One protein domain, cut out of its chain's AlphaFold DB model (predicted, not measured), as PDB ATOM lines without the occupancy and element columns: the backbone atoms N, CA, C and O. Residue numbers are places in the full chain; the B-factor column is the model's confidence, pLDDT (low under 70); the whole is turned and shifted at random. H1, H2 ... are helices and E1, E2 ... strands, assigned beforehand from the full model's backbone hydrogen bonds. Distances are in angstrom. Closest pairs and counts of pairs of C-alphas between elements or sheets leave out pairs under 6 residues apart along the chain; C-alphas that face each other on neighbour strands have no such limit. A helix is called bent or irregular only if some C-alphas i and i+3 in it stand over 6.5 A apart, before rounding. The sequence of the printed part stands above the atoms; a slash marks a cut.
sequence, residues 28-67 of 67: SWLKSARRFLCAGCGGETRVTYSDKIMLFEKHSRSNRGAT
ATOM      1  N   SER A  28     228.578 281.504 241.977       90.31
ATOM      2  CA  SER A  28     228.656 280.996 240.599       90.31
ATOM      3  C   SER A  28     229.646 281.786 239.735       90.31
ATOM      4  O   SER A  28     230.423 281.185 238.993       90.31
ATOM      5  N   TRP A  29     229.687 283.112 239.892       91.88
ATOM      6  CA  TRP A  29     230.679 283.967 239.244       91.88
ATOM      7  C   TRP A  29     232.082 283.709 239.805       91.88
ATOM      8  O   TRP A  29     233.011 283.489 239.035       91.88
ATOM      9  N   LEU A  30     232.250 283.638 241.133       89.19
ATOM     10  CA  LEU A  30     233.560 283.376 241.756       89.19
ATOM     11  C   LEU A  30     234.163 282.027 241.339       89.19
ATOM     12  O   LEU A  30     235.382 281.912 241.189       89.19
ATOM     13  N   LYS A  31     233.326 281.006 241.112       86.44
ATOM     14  CA  LYS A  31     233.776 279.691 240.631       86.44
ATOM     15  C   LYS A  31     234.527 279.812 239.306       86.44
ATOM     16  O   LYS A  31     235.644 279.298 239.190       86.44
ATOM     17  N   SER A  32     233.961 280.518 238.332       87.38
ATOM     18  CA  SER A  32     234.502 280.604 236.970       87.38
ATOM     19  C   SER A  32     235.424 281.807 236.735       87.38
ATOM     20  O   SER A  32     236.294 281.735 235.866       87.38
ATOM     21  N   ALA A  33     235.305 282.877 237.525       89.88
ATOM     22  CA  ALA A  33     236.060 284.108 237.327       89.88
ATOM     23  C   ALA A  33     237.576 283.882 237.424       89.88
ATOM     24  O   ALA A  33     238.074 283.202 238.323       89.88
ATOM     25  N   ARG A  34     238.318 284.465 236.482       93.00
ATOM     26  CA  ARG A  34     239.792 284.535 236.503       93.00
ATOM     27  C   ARG A  34     240.296 285.940 236.806       93.00
ATOM     28  O   ARG A  34     241.432 286.106 237.242       93.00
ATOM     29  N   ARG A  35     239.460 286.939 236.538       94.19
ATOM     30  CA  ARG A  35     239.754 288.360 236.665       94.19
ATOM     31  C   ARG A  35     238.569 289.047 237.314       94.19
ATOM     32  O   ARG A  35     237.419 288.698 237.047       94.19
ATOM     33  N   PHE A  36     238.885 290.003 238.162       92.75
ATOM     34  CA  PHE A  36     237.955 290.896 238.812       92.75
ATOM     35  C   PHE A  36     238.302 292.311 238.367       92.75
ATOM     36  O   PHE A  36     239.403 292.780 238.641       92.75
ATOM     37  N   LEU A  37     237.375 292.959 237.667       94.62
ATOM     38  CA  LEU A  37     237.460 294.379 237.357       94.62
ATOM     39  C   LEU A  37     236.692 295.145 238.430       94.62
ATOM     40  O   LEU A  37     235.501 294.891 238.621       94.62
ATOM     41  N   CYS A  38     237.368 296.062 239.113       94.69
ATOM     42  CA  CYS A  38     236.725 296.894 240.116       94.69
ATOM     43  C   CYS A  38     235.900 298.002 239.458       94.69
ATOM     44  O   CYS A  38     236.432 298.817 238.706       94.69
ATOM     45  N   ALA A  39     234.620 298.093 239.812       93.12
ATOM     46  CA  ALA A  39     233.724 299.151 239.346       93.12
ATOM     47  C   ALA A  39     234.074 300.536 239.926       93.12
ATOM     48  O   ALA A  39     233.632 301.553 239.404       93.12
ATOM     49  N   GLY A  40     234.847 300.582 241.019       93.31
ATOM     50  CA  GLY A  40     235.261 301.824 241.673       93.31
ATOM     51  C   GLY A  40     236.453 302.500 241.002       93.31
ATOM     52  O   GLY A  40     236.364 303.665 240.633       93.31
ATOM     53  N   CYS A  41     237.576 301.788 240.879       95.19
ATOM     54  CA  CYS A  41     238.825 302.355 240.360       95.19
ATOM     55  C   CYS A  41     239.225 301.843 238.970       95.19
ATOM     56  O   CYS A  41     240.254 302.262 238.452       95.19
ATOM     57  N   GLY A  42     238.477 300.902 238.386       95.19
ATOM     58  CA  GLY A  42     238.842 300.265 237.117       95.19
ATOM     59  C   GLY A  42     240.049 299.323 237.205       95.19
ATOM     60  O   GLY A  42     240.489 298.803 236.184       95.19
ATOM     61  N   GLY A  43     240.593 299.083 238.403       94.00
ATOM     62  CA  GLY A  43     241.704 298.155 238.599       94.00
ATOM     63  C   GLY A  43     241.294 296.711 238.306       94.00
ATOM     64  O   GLY A  43     240.252 296.252 238.779       94.00
ATOM     65  N   GLU A  44     242.122 295.993 237.546       94.19
ATOM     66  CA  GLU A  44     241.950 294.566 237.281       94.19
ATOM     67  C   GLU A  44     242.842 293.747 238.221       94.19
ATOM     68  O   GLU A  44     244.052 293.945 238.297       94.19
ATOM     69  N   THR A  45     242.250 292.783 238.921       90.81
ATOM     70  CA  THR A  45     242.975 291.843 239.780       90.81
ATOM     71  C   THR A  45     242.720 290.414 239.330       90.81
ATOM     72  O   THR A  45     241.596 290.024 238.999       90.81
ATOM     73  N   ARG A  46     243.772 289.593 239.340       92.44
ATOM     74  CA  ARG A  46     243.652 288.157 239.088       92.44
ATOM     75  C   ARG A  46     242.995 287.478 240.287       92.44
ATOM     76  O   ARG A  46     243.500 287.572 241.394       92.44
ATOM     77  N   VAL A  47     241.918 286.737 240.038       90.62
ATOM     78  CA  VAL A  47     241.284 285.869 241.040       90.62
ATOM     79  C   VAL A  47     241.926 284.494 240.922       90.62
ATOM     80  O   VAL A  47     241.612 283.715 240.012       90.62
ATOM     81  N   THR A  48     242.887 284.212 241.794       89.38
ATOM     82  CA  THR A  48     243.577 282.922 241.809       89.38
ATOM     83  C   THR A  48     242.677 281.832 242.377       89.38
ATOM     84  O   THR A  48     241.612 282.084 242.942       89.38
ATOM     85  N   TYR A  49     243.088 280.576 242.211       86.25
ATOM     86  CA  TYR A  49     242.369 279.479 242.844       86.25
ATOM     87  C   TYR A  49     242.426 279.585 244.374       86.25
ATOM     88  O   TYR A  49     241.399 279.397 245.013       86.25
ATOM     89  N   SER A  50     243.571 279.970 244.945       85.25
ATOM     90  CA  SER A  50     243.740 280.166 246.389       85.25
ATOM     91  C   SER A  50     242.803 281.237 246.952       85.25
ATOM     92  O   SER A  50     242.169 281.001 247.978       85.25
ATOM     93  N   ASP A  51     242.621 282.355 246.241       86.12
ATOM     94  CA  ASP A  51     241.688 283.416 246.655       86.12
ATOM     95  C   ASP A  51     240.255 282.888 246.763       86.12
ATOM     96  O   ASP A  51     239.531 283.190 247.713       86.12
ATOM     97  N   LYS A  52     239.854 282.031 245.814       86.00
ATOM     98  CA  LYS A  52     238.542 281.377 245.848       86.00
ATOM     99  C   LYS A  52     238.405 280.525 247.106       86.00
ATOM    100  O   LYS A  52     237.400 280.651 247.797       86.00
ATOM    101  N   ILE A  53     239.405 279.697 247.425       86.19
ATOM    102  CA  ILE A  53     239.387 278.845 248.628       86.19
ATOM    103  C   ILE A  53     239.181 279.700 249.877       86.19
ATOM    104  O   ILE A  53     238.275 279.421 250.659       86.19
ATOM    105  N   MET A  54     239.961 280.773 250.025       85.75
ATOM    106  CA  MET A  54     239.879 281.661 251.185       85.75
ATOM    107  C   MET A  54     238.497 282.307 251.329       85.75
ATOM    108  O   MET A  54     237.954 282.354 252.433       85.75
ATOM    109  N   LEU A  55     237.896 282.767 250.227       83.69
ATOM    110  CA  LEU A  55     236.555 283.360 250.236       83.69
ATOM    111  C   LEU A  55     235.480 282.346 250.650       83.69
ATOM    112  O   LEU A  55     234.618 282.655 251.475       83.69
ATOM    113  N   PHE A  56     235.543 281.123 250.118       81.69
ATOM    114  CA  PHE A  56     234.584 280.072 250.456       81.69
ATOM    115  C   PHE A  56     234.763 279.545 251.885       81.69
ATOM    116  O   PHE A  56     233.768 279.308 252.572       81.69
ATOM    117  N   GLU A  57     235.998 279.420 252.373       83.56
ATOM    118  CA  GLU A  57     236.266 279.075 253.770       83.56
ATOM    119  C   GLU A  57     235.822 280.167 254.742       83.56
ATOM    120  O   GLU A  57     235.233 279.863 255.778       83.56
ATOM    121  N   LYS A  58     236.059 281.445 254.421       82.06
ATOM    122  CA  LYS A  58     235.580 282.562 255.246       82.06
ATOM    123  C   LYS A  58     234.060 282.497 255.402       82.06
ATOM    124  O   LYS A  58     233.556 282.628 256.514       82.06
ATOM    125  N   HIS A  59     233.339 282.208 254.320       78.69
ATOM    126  CA  HIS A  59     231.890 282.028 254.368       78.69
ATOM    127  C   HIS A  59     231.464 280.800 255.192       78.69
ATOM    128  O   HIS A  59     230.564 280.912 256.019       78.69
ATOM    129  N   SER A  60     232.126 279.645 255.039       74.00
ATOM    130  CA  SER A  60     231.790 278.442 255.823       74.00
ATOM    131  C   SER A  60     232.067 278.604 257.324       74.00
ATOM    132  O   SER A  60     231.376 278.007 258.152       74.00
ATOM    133  N   ARG A  61     233.052 279.432 257.691       71.06
ATOM    134  CA  ARG A  61     233.332 279.820 259.080       71.06
ATOM    135  C   ARG A  61     232.310 280.831 259.606       71.06
ATOM    136  O   ARG A  61     231.827 280.644 260.715       71.06
ATOM    137  N   SER A  62     231.921 281.834 258.813       64.44
ATOM    138  CA  SER A  62     230.858 282.785 259.190       64.44
ATOM    139  C   SER A  62     229.483 282.125 259.340       64.44
ATOM    140  O   SER A  62     228.718 282.518 260.211       64.44
ATOM    141  N   ASN A  63     229.173 281.086 258.558       56.81
ATOM    142  CA  ASN A  63     227.894 280.371 258.640       56.81
ATOM    143  C   ASN A  63     227.777 279.421 259.857       56.81
ATOM    144  O   ASN A  63     226.789 278.704 259.979       56.81
ATOM    145  N   ARG A  64     228.766 279.390 260.765       47.59
ATOM    146  CA  ARG A  64     228.693 278.686 262.062       47.59
ATOM    147  C   ARG A  64     228.186 279.566 263.218       47.59
ATOM    148  O   ARG A  64     228.305 279.162 264.367       47.59
ATOM    149  N   GLY A  65     227.634 280.747 262.925       38.94
ATOM    150  CA  GLY A  65     227.122 281.689 263.931       38.94
ATOM    151  C   GLY A  65     225.675 282.155 263.732       38.94
ATOM    152  O   GLY A  65     225.277 283.117 264.373       38.94
ATOM    153  N   ALA A  66     224.905 281.516 262.848       34.97
ATOM    154  CA  ALA A  66     223.478 281.787 262.668       34.97
ATOM    155  C   ALA A  66     222.674 280.517 262.990       34.97
ATOM    156  O   ALA A  66     222.259 279.787 262.089       34.97
ATOM    157  N   THR A  67     222.555 280.220 264.283       36.81
ATOM    158  CA  THR A  67     221.483 279.392 264.860       36.81
ATOM    159  C   THR A  67     220.429 280.308 265.443       36.81
ATOM    160  O   THR A  67     220.858 281.271 266.118       36.81
TER     161      THR A  67
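AT A GLANCE: This is residues 28 to 67 of the 67 residues of an uncharacterized protein of Rhizobiales bacterium GAS113 (UniProt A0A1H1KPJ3). This is a loose, bent shape: a narrow hairpin of strands E1 and E2 makes one end, and the longer helix H2 leads away from it past a corner at residues 47 and 48, its later part sticking out as an arm with the tail to residue 67. The short helix H1 sits near the early part of H2, and the turn of the hairpin, residues 38 to 43, sticks out at the other end. The printed part has 40 residues, with two named helices and two named strands in the order H1, E1, E2, H2; the sheet is the antiparallel pair E1 - E2, and the class is mixed, helices and strands. The whole is loose, with a radius of gyration of the C-alphas of 12.7 A, and elongated, spanning 39 by 21 by 15 A.

IN THESE COORDINATES: Find C-alpha 28 at (228.656, 280.996, 240.599), where H1 begins; it covers residues 28 to 32, 6.9 A from first to last C-alpha. Go on to E1, residues 35 to 37, which begins with C-alpha 35 at (239.754, 288.360, 236.665) and is 6.5 A long. After residues 38 to 43 you reach E2, residues 44 to 46, 6.9 A long. From Tyr 49, H2 runs 20.3 A through residues 49 to 62, ending with C-alpha 62 at (230.858, 282.785, 259.190).

HOW THE PARTS SIT: Look first at the hairpin of E1 and E2, antiparallel with 158 degrees between their directions. The C-alphas of Phe 36 and Thr 45 face each other at 5.2 A. Beside them, N 36 and O 45 are within hydrogen-bond range at 2.8 A, and N 45 and O 36 at 2.9 A. H1 and H2 are close but not clearly touching; their closest C-alphas, those of Leu 30 and Lys 52, are 6.7 A apart. H1 and E2 are apart, and E1 and H2 are apart. In H2 every O i to N i+4 pair is within hydrogen-bond range; in H1 0 of 1 is, while 1 of 2 O i to N i+3 pairs is.

THE WHOLE: Measure the greatest length between the C-alphas of Gly 42 and Thr 67, the two farthest apart, at 38.8 A. Residues 38 to 43 stand free, and so do residues 57 to 67, of which 57 to 62 belong to H2. The printed part has no cut and ends at residue 67, the chain's last residue. The links from H1 to E1 and from E2 to H2 are tight, the link from E1 to E2 is short, and no link is long. The mean pLDDT of the printed part is 82.1; look for values under 70 at residues 62 to 67.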